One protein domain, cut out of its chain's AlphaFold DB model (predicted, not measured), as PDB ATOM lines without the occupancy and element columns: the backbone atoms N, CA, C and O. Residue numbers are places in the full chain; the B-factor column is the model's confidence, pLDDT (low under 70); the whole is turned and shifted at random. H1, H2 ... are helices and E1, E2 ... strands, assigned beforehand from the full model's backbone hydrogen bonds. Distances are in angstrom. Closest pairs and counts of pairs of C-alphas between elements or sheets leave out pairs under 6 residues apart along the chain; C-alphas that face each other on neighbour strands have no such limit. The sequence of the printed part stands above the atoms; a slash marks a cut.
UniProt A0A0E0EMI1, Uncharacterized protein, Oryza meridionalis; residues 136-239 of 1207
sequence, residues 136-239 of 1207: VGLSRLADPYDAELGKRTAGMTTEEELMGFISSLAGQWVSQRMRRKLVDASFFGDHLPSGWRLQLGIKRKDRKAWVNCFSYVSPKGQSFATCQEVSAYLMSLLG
ATOM      1  N   VAL A 136     -51.014 171.336 -69.479       85.19
ATOM      2  CA  VAL A 136     -51.751 172.606 -69.585       85.19
ATOM      3  C   VAL A 136     -53.253 172.348 -69.508       85.19
ATOM      4  O   VAL A 136     -53.967 173.079 -68.819       85.19
ATOM      5  N   GLY A 137     -53.736 171.281 -70.139       84.06
ATOM      6  CA  GLY A 137     -55.101 170.783 -69.999       84.06
ATOM      7  C   GLY A 137     -55.411 170.345 -68.569       84.06
ATOM      8  O   GLY A 137     -56.431 170.755 -68.014       84.06
ATOM      9  N   LEU A 138     -54.501 169.593 -67.939       85.00
ATOM     10  CA  LEU A 138     -54.608 169.138 -66.550       85.00
ATOM     11  C   LEU A 138     -54.765 170.307 -65.567       85.00
ATOM     12  O   LEU A 138     -55.594 170.224 -64.661       85.00
ATOM     13  N   SER A 139     -54.057 171.421 -65.791       84.69
ATOM     14  CA  SER A 139     -54.152 172.617 -64.939       84.69
ATOM     15  C   SER A 139     -55.571 173.213 -64.853       84.69
ATOM     16  O   SER A 139     -55.905 173.890 -63.883       84.69
ATOM     17  N   ARG A 140     -56.429 172.943 -65.853       85.12
ATOM     18  CA  ARG A 140     -57.795 173.485 -65.991       85.12
ATOM     19  C   ARG A 140     -58.892 172.550 -65.461       85.12
ATOM     20  O   ARG A 140     -60.070 172.900 -65.528       85.12
ATOM     21  N   LEU A 141     -58.538 171.363 -64.963       83.12
ATOM     22  CA  LEU A 141     -59.486 170.354 -64.477       83.12
ATOM     23  C   LEU A 141     -59.648 170.461 -62.952       83.12
ATOM     24  O   LEU A 141     -58.697 170.259 -62.205       83.12
ATOM     25  N   ALA A 142     -60.864 170.753 -62.477       73.75
ATOM     26  CA  ALA A 142     -61.132 170.904 -61.041       73.75
ATOM     27  C   ALA A 142     -61.001 169.570 -60.273       73.75
ATOM     28  O   ALA A 142     -60.293 169.490 -59.273       73.75
ATOM     29  N   ASP A 143     -61.657 168.519 -60.773       78.56
ATOM     30  CA  ASP A 143     -61.418 167.114 -60.424       78.56
ATOM     31  C   ASP A 143     -61.888 166.257 -61.620       78.56
ATOM     32  O   ASP A 143     -63.094 166.194 -61.885       78.56
ATOM     33  N   PRO A 144     -60.979 165.641 -62.400       82.50
ATOM     34  CA  PRO A 144     -61.368 164.812 -63.541       82.50
ATOM     35  C   PRO A 144     -61.856 163.408 -63.142       82.50
ATOM     36  O   PRO A 144     -62.414 162.698 -63.977       82.50
ATOM     37  N   TYR A 145     -61.686 163.002 -61.881       86.81
ATOM     38  CA  TYR A 145     -62.002 161.661 -61.392       86.81
ATOM     39  C   TYR A 145     -63.336 161.585 -60.634       86.81
ATOM     40  O   TYR A 145     -63.982 160.539 -60.688       86.81
ATOM     41  N   ASP A 146     -63.809 162.662 -59.989       83.12
ATOM     42  CA  ASP A 146     -65.089 162.692 -59.242       83.12
ATOM     43  C   ASP A 146     -66.292 162.274 -60.114       83.12
ATOM     44  O   ASP A 146     -67.186 161.564 -59.654       83.12
ATOM     45  N   ALA A 147     -66.275 162.594 -61.414       83.12
ATOM     46  CA  ALA A 147     -67.307 162.160 -62.360       83.12
ATOM     47  C   ALA A 147     -67.310 160.637 -62.619       83.12
ATOM     48  O   ALA A 147     -68.373 160.042 -62.812       83.12
ATOM     49  N   GLU A 148     -66.143 159.984 -62.630       87.00
ATOM     50  CA  GLU A 148     -66.019 158.529 -62.811       87.00
ATOM     51  C   GLU A 148     -66.228 157.772 -61.492       87.00
ATOM     52  O   GLU A 148     -66.912 156.748 -61.472       87.00
ATOM     53  N   LEU A 149     -65.738 158.316 -60.375       87.81
ATOM     54  CA  LEU A 149     -66.070 157.856 -59.025       87.81
ATOM     55  C   LEU A 149     -67.591 157.895 -58.814       87.81
ATOM     56  O   LEU A 149     -68.189 156.885 -58.449       87.81
ATOM     57  N   GLY A 150     -68.234 159.014 -59.157       84.12
ATOM     58  CA  GLY A 150     -69.683 159.192 -59.101       84.12
ATOM     59  C   GLY A 150     -70.460 158.197 -59.966       84.12
ATOM     60  O   GLY A 150     -71.486 157.690 -59.511       84.12
ATOM     61  N   LYS A 151     -69.954 157.846 -61.160       86.31
ATOM     62  CA  LYS A 151     -70.506 156.766 -62.002       86.31
ATOM     63  C   LYS A 151     -70.370 155.393 -61.335       86.31
ATOM     64  O   LYS A 151     -71.358 154.673 -61.231       86.31
ATOM     65  N   ARG A 152     -69.177 155.030 -60.852       85.75
ATOM     66  CA  ARG A 152     -68.910 153.704 -60.251       85.75
ATOM     67  C   ARG A 152     -69.558 153.506 -58.878       85.75
ATOM     68  O   ARG A 152     -69.797 152.367 -58.491       85.75
ATOM     69  N   THR A 153     -69.888 154.591 -58.177       88.00
ATOM     70  CA  THR A 153     -70.671 154.566 -56.928       88.00
ATOM     71  C   THR A 153     -72.148 154.932 -57.115       88.00
ATOM     72  O   THR A 153     -72.866 155.121 -56.133       88.00
ATOM     73  N   ALA A 154     -72.638 155.040 -58.355       83.88
ATOM     74  CA  ALA A 154     -74.042 155.344 -58.615       83.88
ATOM     75  C   ALA A 154     -74.955 154.248 -58.035       83.88
ATOM     76  O   ALA A 154     -74.775 153.063 -58.299       83.88
ATOM     77  N   GLY A 155     -75.936 154.652 -57.224       79.38
ATOM     78  CA  GLY A 155     -76.839 153.741 -56.512       79.38
ATOM     79  C   GLY A 155     -76.359 153.312 -55.120       79.38
ATOM     80  O   GLY A 155     -77.198 152.965 -54.294       79.38
ATOM     81  N   MET A 156     -75.063 153.421 -54.806       86.00
ATOM     82  CA  MET A 156     -74.561 153.218 -53.441       86.00
ATOM     83  C   MET A 156     -74.980 154.414 -52.579       86.00
ATOM     84  O   MET A 156     -74.621 155.555 -52.875       86.00
ATOM     85  N   THR A 157     -75.766 154.174 -51.530       78.38
ATOM     86  CA  THR A 157     -76.326 155.255 -50.689       78.38
ATOM     87  C   THR A 157     -76.003 155.102 -49.208       78.38
ATOM     88  O   THR A 157     -76.026 156.089 -48.471       78.38
ATOM     89  N   THR A 158     -75.640 153.898 -48.772       85.12
ATOM     90  CA  THR A 158     -75.141 153.634 -47.421       85.12
ATOM     91  C   THR A 158     -73.636 153.910 -47.322       85.12
ATOM     92  O   THR A 158     -72.894 153.829 -48.301       85.12
ATOM     93  N   GLU A 159     -73.147 154.213 -46.113       85.88
ATOM     94  CA  GLU A 159     -71.696 154.290 -45.873       85.88
ATOM     95  C   GLU A 159     -71.030 152.912 -46.037       85.88
ATOM     96  O   GLU A 159     -69.872 152.846 -46.429       85.88
ATOM     97  N   GLU A 160     -71.764 151.822 -45.805       85.12
ATOM     98  CA  GLU A 160     -71.265 150.445 -45.879       85.12
ATOM     99  C   GLU A 160     -71.016 149.986 -47.323       85.12
ATOM    100  O   GLU A 160     -69.953 149.436 -47.599       85.12
ATOM    101  N   GLU A 161     -71.915 150.287 -48.269       88.31
ATOM    102  CA  GLU A 161     -71.700 150.034 -49.705       88.31
ATOM    103  C   GLU A 161     -70.501 150.833 -50.238       88.31
ATOM    104  O   GLU A 161     -69.618 150.281 -50.895       88.31
ATOM    105  N   LEU A 162     -70.432 152.128 -49.905       89.75
ATOM    106  CA  LEU A 162     -69.344 153.018 -50.318       89.75
ATOM    107  C   LEU A 162     -67.996 152.592 -49.703       89.75
ATOM    108  O   LEU A 162     -66.967 152.627 -50.381       89.75
ATOM    109  N   MET A 163     -67.987 152.141 -48.444       86.44
ATOM    110  CA  MET A 163     -66.798 151.567 -47.804       86.44
ATOM    111  C   MET A 163     -66.430 150.208 -48.404       86.44
ATOM    112  O   MET A 163     -65.242 149.927 -48.557       86.44
ATOM    113  N   GLY A 164     -67.412 149.384 -48.772       87.94
ATOM    114  CA  GLY A 164     -67.215 148.116 -49.475       87.94
ATOM    115  C   GLY A 164     -66.555 148.318 -50.838       87.94
ATOM    116  O   GLY A 164     -65.575 147.642 -51.145       87.94
ATOM    117  N   PHE A 165     -67.006 149.319 -51.602       91.00
ATOM    118  CA  PHE A 165     -66.373 149.735 -52.854       91.00
ATOM    119  C   PHE A 165     -64.926 150.198 -52.641       91.00
ATOM    120  O   PHE A 165     -64.023 149.647 -53.260       91.00
ATOM    121  N   ILE A 166     -64.652 151.129 -51.715       89.88
ATOM    122  CA  ILE A 166     -63.258 151.531 -51.426       89.88
ATOM    123  C   ILE A 166     -62.424 150.317 -50.968       89.88
ATOM    124  O   ILE A 166     -61.236 150.212 -51.283       89.88
ATOM    125  N   SER A 167     -63.025 149.364 -50.252       86.88
ATOM    126  CA  SER A 167     -62.345 148.152 -49.787       86.88
ATOM    127  C   SER A 167     -61.969 147.194 -50.918       86.88
ATOM    128  O   SER A 167     -60.872 146.640 -50.851       86.88
ATOM    129  N   SER A 168     -62.794 147.049 -51.960       88.44
ATOM    130  CA  SER A 168     -62.543 146.129 -53.083       88.44
ATOM    131  C   SER A 168     -61.501 146.623 -54.096       88.44
ATOM    132  O   SER A 168     -60.904 145.804 -54.792       88.44
ATOM    133  N   LEU A 169     -61.233 147.932 -54.163       89.88
ATOM    134  CA  LEU A 169     -60.173 148.505 -55.009       89.88
ATOM    135  C   LEU A 169     -58.781 147.974 -54.621       89.88
ATOM    136  O   LEU A 169     -58.476 147.851 -53.435       89.88
ATOM    137  N   ALA A 170     -57.882 147.758 -55.583       86.06
ATOM    138  CA  ALA A 170     -56.469 147.523 -55.273       86.06
ATOM    139  C   ALA A 170     -55.835 148.809 -54.701       86.06
ATOM    140  O   ALA A 170     -55.977 149.877 -55.291       86.06
ATOM    141  N   GLY A 171     -55.170 148.742 -53.541       87.81
ATOM    142  CA  GLY A 171     -54.589 149.940 -52.922       87.81
ATOM    143  C   GLY A 171     -54.264 149.830 -51.431       87.81
ATOM    144  O   GLY A 171     -54.692 148.895 -50.753       87.81
ATOM    145  N   GLN A 172     -53.535 150.817 -50.908       88.06
ATOM    146  CA  GLN A 172     -53.060 150.882 -49.519       88.06
ATOM    147  C   GLN A 172     -53.919 151.830 -48.666       88.06
ATOM    148  O   GLN A 172     -54.267 152.927 -49.096       88.06
ATOM    149  N   TRP A 173     -54.253 151.448 -47.430       88.25
ATOM    150  CA  TRP A 173     -55.006 152.313 -46.509       88.25
ATOM    151  C   TRP A 173     -54.094 153.337 -45.821       88.25
ATOM    152  O   TRP A 173     -53.131 152.964 -45.163       88.25
ATOM    153  N   VAL A 174     -54.453 154.623 -45.884       80.50
ATOM    154  CA  VAL A 174     -53.659 155.749 -45.334       80.50
ATOM    155  C   VAL A 174     -53.955 156.009 -43.846       80.50
ATOM    156  O   VAL A 174     -53.627 157.053 -43.296       80.50
ATOM    157  N   SER A 175     -54.682 155.115 -43.170       67.88
ATOM    158  CA  SER A 175     -54.990 155.269 -41.743       67.88
ATOM    159  C   SER A 175     -55.441 153.959 -41.104       67.88
ATOM    160  O   SER A 175     -56.230 153.218 -41.687       67.88
ATOM    161  N   GLN A 176     -55.062 153.743 -39.840       55.59
ATOM    162  CA  GLN A 176     -55.528 152.611 -39.018       55.59
ATOM    163  C   GLN A 176     -57.059 152.562 -38.835       55.59
ATOM    164  O   GLN A 176     -57.609 151.531 -38.468       55.59
ATOM    165  N   ARG A 177     -57.768 153.674 -39.088       66.75
ATOM    166  CA  ARG A 177     -59.242 153.740 -39.081       66.75
ATOM    167  C   ARG A 177     -59.882 153.414 -40.439       66.75
ATOM    168  O   ARG A 177     -61.090 153.579 -40.560       66.75
ATOM    169  N   MET A 178     -59.092 153.025 -41.446       76.25
ATOM    170  CA  MET A 178     -59.535 152.653 -42.798       76.25
ATOM    171  C   MET A 178     -60.527 153.659 -43.413       76.25
ATOM    172  O   MET A 178     -61.561 153.282 -43.944       76.25
ATOM    173  N   ARG A 179     -60.244 154.971 -43.313       77.81
ATOM    174  CA  ARG A 179     -61.151 156.032 -43.823       77.81
ATOM    175  C   ARG A 179     -60.729 156.654 -45.154       77.81
ATOM    176  O   ARG A 179     -61.516 157.382 -45.755       77.81
ATOM    177  N   ARG A 180     -59.485 156.413 -45.577       87.56
ATOM    178  CA  ARG A 180     -58.917 156.861 -46.856       87.56
ATOM    179  C   ARG A 180     -57.945 155.822 -47.405       87.56
ATOM    180  O   ARG A 180     -57.197 155.236 -46.616       87.56
ATOM    181  N   LYS A 181     -57.929 155.626 -48.723       92.88
ATOM    182  CA  LYS A 181     -57.126 154.615 -49.426       92.88
ATOM    183  C   LYS A 181     -56.422 155.235 -50.632       92.88
ATOM    184  O   LYS A 181     -57.059 155.956 -51.391       92.88
ATOM    185  N   LEU A 182     -55.135 154.947 -50.795       92.81
ATOM    186  CA  LEU A 182     -54.372 155.230 -52.008       92.81
ATOM    187  C   LEU A 182     -54.634 154.125 -53.024       92.81
ATOM    188  O   LEU A 182     -54.348 152.960 -52.748       92.81
ATOM    189  N   VAL A 183     -55.175 154.502 -54.177       93.25
ATOM    190  CA  VAL A 183     -55.479 153.626 -55.316       93.25
ATOM    191  C   VAL A 183     -54.767 154.188 -56.545       93.25
ATOM    192  O   VAL A 183     -54.606 155.400 -56.647       93.25
ATOM    193  N   ASP A 184     -54.312 153.334 -57.458       92.31
ATOM    194  CA  ASP A 184     -53.673 153.769 -58.708       92.31
ATOM    195  C   ASP A 184     -54.637 154.634 -59.547       92.31
ATOM    196  O   ASP A 184     -55.807 154.275 -59.723       92.31
ATOM    197  N   ALA A 185     -54.171 155.785 -60.042       91.25
ATOM    198  CA  ALA A 185     -54.998 156.704 -60.822       91.25
ATOM    199  C   ALA A 185     -55.459 156.097 -62.160       91.25
ATOM    200  O   ALA A 185     -56.603 156.319 -62.570       91.25
ATOM    201  N   SER A 186     -54.628 155.247 -62.776       89.00
ATOM    202  CA  SER A 186     -54.927 154.575 -64.049       89.00
ATOM    203  C   SER A 186     -56.173 153.687 -63.996       89.00
ATOM    204  O   SER A 186     -56.829 153.478 -65.014       89.00
ATOM    205  N   PHE A 187     -56.571 153.217 -62.806       86.88
ATOM    206  CA  PHE A 187     -57.808 152.453 -62.633       86.88
ATOM    207  C   PHE A 187     -59.066 153.285 -62.948       86.88
ATOM    208  O   PHE A 187     -60.099 152.723 -63.325       86.88
ATOM    209  N   PHE A 188     -59.003 154.611 -62.796       86.44
ATOM    210  CA  PHE A 188     -60.129 155.524 -63.016       86.44
ATOM    211  C   PHE A 188     -59.999 156.367 -64.288       86.44
ATOM    212  O   PHE A 188     -61.025 156.707 -64.872       86.44
ATOM    213  N   GLY A 189     -58.784 156.674 -64.745       84.88
ATOM    214  CA  GLY A 189     -58.569 157.392 -66.000       84.88
ATOM    215  C   GLY A 189     -57.133 157.868 -66.192       84.88
ATOM    216  O   GLY A 189     -56.353 157.963 -65.254       84.88
ATOM    217  N   ASP A 190     -56.787 158.193 -67.433       86.00
ATOM    218  CA  ASP A 190     -55.407 158.452 -67.862       86.00
ATOM    219  C   ASP A 190     -55.014 159.946 -67.819       86.00
ATOM    220  O   ASP A 190     -54.193 160.407 -68.617       86.00
ATOM    221  N   HIS A 191     -55.636 160.719 -66.918       85.25
ATOM    222  CA  HIS A 191     -55.405 162.165 -66.765       85.25
ATOM    223  C   HIS A 191     -54.113 162.496 -66.007       85.25
ATOM    224  O   HIS A 191     -53.692 163.648 -65.994       85.25
ATOM    225  N   LEU A 192     -53.506 161.504 -65.355       89.44
ATOM    226  CA  LEU A 192     -52.237 161.619 -64.644       89.44
ATOM    227  C   LEU A 192     -51.206 160.657 -65.241       89.44
ATOM    228  O   LEU A 192     -51.596 159.654 -65.853       89.44
ATOM    229  N   PRO A 193     -49.900 160.929 -65.071       89.62
ATOM    230  CA  PRO A 193     -48.876 159.998 -65.508       89.62
ATOM    231  C   PRO A 193     -48.940 158.667 -64.751       89.62
ATOM    232  O   PRO A 193     -49.568 158.538 -63.699       89.62
ATOM    233  N   SER A 194     -48.280 157.651 -65.295       88.31
ATOM    234  CA  SER A 194     -48.200 156.333 -64.660       88.31
ATOM    235  C   SER A 194     -47.479 156.392 -63.300       88.31
ATOM    236  O   SER A 194     -46.626 157.244 -63.064       88.31
ATOM    237  N   GLY A 195     -47.881 155.531 -62.358       86.31
ATOM    238  CA  GLY A 195     -47.378 155.522 -60.973       86.31
ATOM    239  C   GLY A 195     -48.044 156.526 -60.014       86.31
ATOM    240  O   GLY A 195     -47.886 156.402 -58.796       86.31
ATOM    241  N   TRP A 196     -48.830 157.483 -60.520       92.62
ATOM    242  CA  TRP A 196     -49.602 158.415 -59.689       92.62
ATOM    243  C   TRP A 196     -50.807 157.738 -59.016       92.62
ATOM    244  O   TRP A 196     -51.451 156.844 -59.567       92.62
ATOM    245  N   ARG A 197     -51.133 158.177 -57.794       94.19
ATOM    246  CA  ARG A 197     -52.158 157.567 -56.929       94.19
ATOM    247  C   ARG A 197     -53.196 158.590 -56.466       94.19
ATOM    248  O   ARG A 197     -52.869 159.740 -56.191       94.19
ATOM    249  N   LEU A 198     -54.445 158.157 -56.320       93.44
ATOM    250  CA  LEU A 198     -55.556 158.946 -55.782       93.44
ATOM    251  C   LEU A 198     -55.809 158.569 -54.320       93.44
ATOM    252  O   LEU A 198     -56.012 157.392 -54.008       93.44
ATOM    253  N   GLN A 199     -55.858 159.551 -53.420       93.00
ATOM    254  CA  GLN A 199     -56.297 159.352 -52.040       93.00
ATOM    255  C   GLN A 199     -57.829 159.431 -51.963       93.00
ATOM    256  O   GLN A 199     -58.410 160.488 -51.718       93.00
ATOM    257  N   LEU A 200     -58.502 158.299 -52.145       92.62
ATOM    258  CA  LEU A 200     -59.961 158.207 -52.085       92.62
ATOM    259  C   LEU A 200     -60.470 158.109 -50.644       92.62
ATOM    260  O   LEU A 200     -59.833 157.492 -49.789       92.62
ATOM    261  N   GLY A 201     -61.654 158.656 -50.376       90.31
ATOM    262  CA  GLY A 201     -62.362 158.494 -49.103       90.31
ATOM    263  C   GLY A 201     -63.827 158.920 -49.196       90.31
ATOM    264  O   GLY A 201     -64.236 159.529 -50.184       90.31
ATOM    265  N   ILE A 202     -64.621 158.643 -48.159       90.31
ATOM    266  CA  ILE A 202     -66.033 159.057 -48.126       90.31
ATOM    267  C   ILE A 202     -66.171 160.504 -47.645       90.31
ATOM    268  O   ILE A 202     -65.666 160.883 -46.584       90.31
ATOM    269  N   LYS A 203     -66.930 161.294 -48.406       87.75
ATOM    270  CA  LYS A 203     -67.380 162.647 -48.068       87.75
ATOM    271  C   LYS A 203     -68.887 162.621 -47.803       87.75
ATOM    272  O   LYS A 203     -69.612 161.782 -48.335       87.75
ATOM    273  N   ARG A 204     -69.356 163.508 -46.924       88.75
ATOM    274  CA  ARG A 204     -70.757 163.600 -46.490       88.75
ATOM    275  C   ARG A 204     -71.235 165.039 -46.577       88.75
ATOM    276  O   ARG A 204     -70.556 165.932 -46.075       88.75
ATOM    277  N   LYS A 205     -72.414 165.247 -47.160       85.56
ATOM    278  CA  LYS A 205     -73.098 166.543 -47.228       85.56
ATOM    279  C   LYS A 205     -74.600 166.309 -47.371       85.56
ATOM    280  O   LYS A 205     -75.004 165.436 -48.129       85.56
ATOM    281  N   ASP A 206     -75.421 167.064 -46.646       78.25
ATOM    282  CA  ASP A 206     -76.881 167.116 -46.832       78.25
ATOM    283  C   ASP A 206     -77.559 165.719 -46.850       78.25
ATOM    284  O   ASP A 206     -78.380 165.402 -47.704       78.25
ATOM    285  N   ARG A 207     -77.166 164.859 -45.894       76.25
ATOM    286  CA  ARG A 207     -77.508 163.419 -45.761       76.25
ATOM    287  C   ARG A 207     -77.014 162.481 -46.875       76.25
ATOM    288  O   ARG A 207     -77.073 161.273 -46.676       76.25
ATOM    289  N   LYS A 208     -76.466 162.986 -47.982       80.31
ATOM    290  CA  LYS A 208     -75.818 162.175 -49.022       80.31
ATOM    291  C   LYS A 208     -74.361 161.865 -48.651       80.31
ATOM    292  O   LYS A 208     -73.648 162.710 -48.099       80.31
ATOM    293  N   ALA A 209     -73.916 160.655 -48.973       87.50
ATOM    294  CA  ALA A 209     -72.518 160.239 -48.931       87.50
ATOM    295  C   ALA A 209     -72.045 159.881 -50.350       87.50
ATOM    296  O   ALA A 209     -72.857 159.464 -51.175       87.50
ATOM    297  N   TRP A 210     -70.760 160.079 -50.641       88.69
ATOM    298  CA  TRP A 210     -70.119 159.648 -51.890       88.69
ATOM    299  C   TRP A 210     -68.610 159.463 -51.694       88.69
ATOM    300  O   TRP A 210     -68.048 159.939 -50.700       88.69
ATOM    301  N   VAL A 211     -67.955 158.766 -52.624       90.31
ATOM    302  CA  VAL A 211     -66.488 158.658 -52.668       90.31
ATOM    303  C   VAL A 211     -65.923 159.857 -53.424       90.31
ATOM    304  O   VAL A 211     -66.395 160.174 -54.506       90.31
ATOM    305  N   ASN A 212     -64.925 160.514 -52.839       90.31
ATOM    306  CA  ASN A 212     -64.351 161.782 -53.291       90.31
ATOM    307  C   ASN A 212     -62.814 161.678 -53.275       90.31
ATOM    308  O   ASN A 212     -62.257 161.135 -52.313       90.31
ATOM    309  N   CYS A 213     -62.125 162.255 -54.264       90.56
ATOM    310  CA  CYS A 213     -60.663 162.383 -54.241       90.56
ATOM    311  C   CYS A 213     -60.224 163.454 -53.219       90.56
ATOM    312  O   CYS A 213     -60.704 164.586 -53.248       90.56
ATOM    313  N   PHE A 214     -59.374 163.095 -52.253       89.12
ATOM    314  CA  PHE A 214     -58.866 164.023 -51.227       89.12
ATOM    315  C   PHE A 214     -57.488 164.600 -51.549       89.12
ATOM    316  O   PHE A 214     -57.175 165.679 -51.051       89.12
ATOM    317  N   SER A 215     -56.675 163.879 -52.321       90.88
ATOM    318  CA  SER A 215     -55.402 164.355 -52.859       90.88
ATOM    319  C   SER A 215     -54.901 163.442 -53.978       90.88
ATOM    320  O   SER A 215     -55.219 162.249 -54.024       90.88
ATOM    321  N   TYR A 216     -54.081 164.015 -54.846       92.44
ATOM    322  CA  TYR A 216     -53.252 163.331 -55.832       92.44
ATOM    323  C   TYR A 216     -51.879 163.088 -55.213       92.44
ATOM    324  O   TYR A 216     -51.363 163.968 -54.530       92.44
ATOM    325  N   VAL A 217     -51.298 161.907 -55.402       93.12
ATOM    326  CA  VAL A 217     -50.040 161.513 -54.755       93.12
ATOM    327  C   VAL A 217     -49.052 160.990 -55.789       93.12
ATOM    328  O   VAL A 217     -49.367 160.043 -56.514       93.12
ATOM    329  N   SER A 218     -47.864 161.597 -55.843       92.62
ATOM    330  CA  SER A 218     -46.812 161.232 -56.799       92.62
ATOM    331  C   SER A 218     -46.223 159.836 -56.513       92.62
ATOM    332  O   SER A 218     -46.461 159.262 -55.435       92.62
ATOM    333  N   PRO A 219     -45.442 159.257 -57.442       89.38
ATOM    334  CA  PRO A 219     -44.641 158.067 -57.164       89.38
ATOM    335  C   PRO A 219     -43.762 158.223 -55.906       89.38
ATOM    336  O   PRO A 219     -43.860 157.375 -55.014       89.38
ATOM    337  N   LYS A 220     -43.031 159.342 -55.744       86.56
ATOM    338  CA  LYS A 220     -42.278 159.671 -54.505       86.56
ATOM    339  C   LYS A 220     -43.140 159.887 -53.255       86.56
ATOM    340  O   LYS A 220     -42.618 159.839 -52.145       86.56
ATOM    341  N   GLY A 221     -44.445 160.108 -53.402       85.88
ATOM    342  CA  GLY A 221     -45.383 160.240 -52.284       85.88
ATOM    343  C   GLY A 221     -45.749 161.675 -51.892       85.88
ATOM    344  O   GLY A 221     -46.473 161.848 -50.911       85.88
ATOM    345  N   GLN A 222     -45.321 162.692 -52.648       88.75
ATOM    346  CA  GLN A 222     -45.774 164.071 -52.430       88.75
ATOM    347  C   GLN A 222     -47.275 164.186 -52.724       88.75
ATOM    348  O   GLN A 222     -47.751 163.596 -53.695       88.75
ATOM    349  N   SER A 223     -48.029 164.908 -51.885       90.88
ATOM    350  CA  SER A 223     -49.493 164.979 -51.976       90.88
ATOM    351  C   SER A 223     -50.018 166.378 -52.294       90.88
ATOM    352  O   SER A 223     -49.781 167.308 -51.527       90.88
ATOM    353  N   PHE A 224     -50.822 166.478 -53.348       92.31
ATOM    354  CA  PHE A 224     -51.376 167.712 -53.907       92.31
ATOM    355  C   PHE A 224     -52.907 167.706 -53.809       92.31
ATOM    356  O   PHE A 224     -53.535 166.658 -53.977       92.31
ATOM    357  N   ALA A 225     -53.534 168.848 -53.533       86.69
ATOM    358  CA  ALA A 225     -54.984 168.962 -53.381       86.69
ATOM    359  C   ALA A 225     -55.721 169.138 -54.723       86.69
ATOM    360  O   ALA A 225     -56.853 168.672 -54.860       86.69
ATOM    361  N   THR A 226     -55.090 169.770 -55.715       89.12
ATOM    362  CA  THR A 226     -55.683 170.073 -57.031       89.12
ATOM    363  C   THR A 226     -54.846 169.545 -58.199       89.12
ATOM    364  O   THR A 226     -53.639 169.341 -58.083       89.12
ATOM    365  N   CYS A 227     -55.473 169.371 -59.368       89.19
ATOM    366  CA  CYS A 227     -54.737 169.085 -60.607       89.19
ATOM    367  C   CYS A 227     -53.883 170.282 -61.076       89.19
ATOM    368  O   CYS A 227     -52.896 170.078 -61.778       89.19
ATOM    369  N   GLN A 228     -54.209 171.508 -60.645       90.75
ATOM    370  CA  GLN A 228     -53.385 172.696 -60.882       90.75
ATOM    371  C   GLN A 228     -52.021 172.565 -60.187       90.75
ATOM    372  O   GLN A 228     -50.995 172.689 -60.851       90.75
ATOM    373  N   GLU A 229     -51.994 172.215 -58.897       91.69
ATOM    374  CA  GLU A 229     -50.749 171.935 -58.160       91.69
ATOM    375  C   GLU A 229     -49.927 170.813 -58.816       91.69
ATOM    376  O   GLU A 229     -48.725 170.972 -59.016       91.69
ATOM    377  N   VAL A 230     -50.576 169.712 -59.220       91.25
ATOM    378  CA  VAL A 230     -49.907 168.605 -59.932       91.25
ATOM    379  C   VAL A 230     -49.308 169.069 -61.262       91.25
ATOM    380  O   VAL A 230     -48.180 168.703 -61.588       91.25
ATOM    381  N   SER A 231     -50.031 169.893 -62.028       90.50
ATOM    382  CA  SER A 231     -49.517 170.434 -63.288       90.50
ATOM    383  C   SER A 231     -48.328 171.374 -63.072       90.50
ATOM    384  O   SER A 231     -47.345 171.259 -63.795       90.50
ATOM    385  N   ALA A 232     -48.358 172.233 -62.048       89.06
ATOM    386  CA  ALA A 232     -47.243 173.118 -61.712       89.06
ATOM    387  C   ALA A 232     -46.000 172.323 -61.273       89.06
ATOM    388  O   ALA A 232     -44.896 172.600 -61.737       89.06
ATOM    389  N   TYR A 233     -46.191 171.287 -60.451       91.25
ATOM    390  CA  TYR A 233     -45.129 170.378 -60.019       91.25
ATOM    391  C   TYR A 233     -44.455 169.661 -61.197       91.25
ATOM    392  O   TYR A 233     -43.233 169.705 -61.333       91.25
ATOM    393  N   LEU A 234     -45.249 169.056 -62.087       89.12
ATOM    394  CA  LEU A 234     -44.736 168.368 -63.274       89.12
ATOM    395  C   LEU A 234     -44.066 169.342 -64.256       89.12
ATOM    396  O   LEU A 234     -42.995 169.039 -64.771       89.12
ATOM    397  N   MET A 235     -44.635 170.531 -64.482       86.88
ATOM    398  CA  MET A 235     -44.024 171.550 -65.350       86.88
ATOM    399  C   MET A 235     -42.673 172.038 -64.801       86.88
ATOM    400  O   MET A 235     -41.728 172.199 -65.574       86.88
ATOM    401  N   SER A 236     -42.561 172.206 -63.477       87.88
ATOM    402  CA  SER A 236     -41.318 172.582 -62.790       87.88
ATOM    403  C   SER A 236     -40.245 171.489 -62.887       87.88
ATOM    404  O   SER A 236     -39.114 171.782 -63.272       87.88
ATOM    405  N   LEU A 237     -40.606 170.220 -62.644       86.75
ATOM    406  CA  LEU A 237     -39.707 169.060 -62.788       86.75
ATOM    407  C   LEU A 237     -39.114 168.901 -64.196       86.75
ATOM    408  O   LEU A 237     -38.033 168.336 -64.346       86.75
ATOM    409  N   LEU A 238     -39.831 169.372 -65.216       84.25
ATOM    410  CA  LEU A 238     -39.448 169.279 -66.628       84.25
ATOM    411  C   LEU A 238     -38.738 170.542 -67.143       84.25
ATOM    412  O   LEU A 238     -38.403 170.612 -68.324       84.25
ATOM    413  N   GLY A 239     -38.519 171.544 -66.285       77.31
ATOM    414  CA  GLY A 239     -37.835 172.785 -66.650       77.31
ATOM    415  C   GLY A 239     -38.622 173.699 -67.594       77.31
ATOM    416  O   GLY A 239     -38.019 174.552 -68.248       77.31
TER     417      GLY A 239
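This is residues 136 to 239 of the 1207 residues of an uncharacterized protein of Oryza meridionalis (UniProt A0A0E0EMI1). Look first for a strongly twisted wall of four strands, in which the long hairpin of E3 and E4 has the short strands E2 and E1 added beside E3. H2 packs on this wall near the turn of the long hairpin and runs along E3, H1 grazes the wall at E4, and H3 reaches outward at the other end of the longest axis. You have 104 printed residues, with three named helices and four named strands in the order H1 H2 E1 E2 E3 E4 H3; the class is mixed, helices and strands. The sheet runs E1 E2 E3 E4, all antiparallel. The whole is compact, with a radius of gyration of the C-alphas of 13.9 A, yet elongated in outline, spanning 46 by 27 by 21 A.

Begin with E3, residues 197 to 205, and E4, residues 208 to 217, a hairpin at 152 degrees; N 203 and O 210 are 2.9 A apart, within hydrogen-bond range. Beside E3 you find E2, residues 180 to 184, at 140 degrees, with N 183 and O 198 at 3.0 A. Next comes the edge strand E1, residues 171 to 173, at 160 degrees to E2, with N 172 and O 182 at 2.9 A. The four strands form a meander, each the antiparallel neighbour of the one before. H2, residues 159 to 168, is on this sheet, two layers in all, at a height over the sheet of 8.6 A. It lies over E3, standing at 3 degrees to it on the local plane; its closest C-alphas to E3 are those of Leu 162 and Ile 202, 7.2 A apart. H1, residues 146 to 152, only grazes the sheet; the C-alphas of Asp 146 and Asn 212 in E4 are its closest pair, at 6.1 A. H3, residues 227 to 237, only grazes the sheet with residues 227 to 230; the C-alphas of Val 230 and Tyr 216 in E4 are the closest, at 7.5 A. H1 and H2 are apart, and H3 is apart from both. In H1, H2 and H3, every O i to N i+4 pair is within hydrogen-bond range.

Find C-alpha 146 at (-65.089, 162.692, -59.242), where H1 begins. E4 starts at C-alpha 208, (-75.818, 162.175, -49.022), and runs 26.4 A; E3 measures 24.8 A. H2 is 14.2 A long. H3 runs 15.2 A and ends at C-alpha 237, (-39.707, 169.060, -62.788).

The C-alphas farthest apart are those of Thr 158 and Gly 239, 46.1 A. The printed part has no cut. The link from E2 to E3, residues 185 to 196, is long. Residues 175 to 177 have pLDDT under 70.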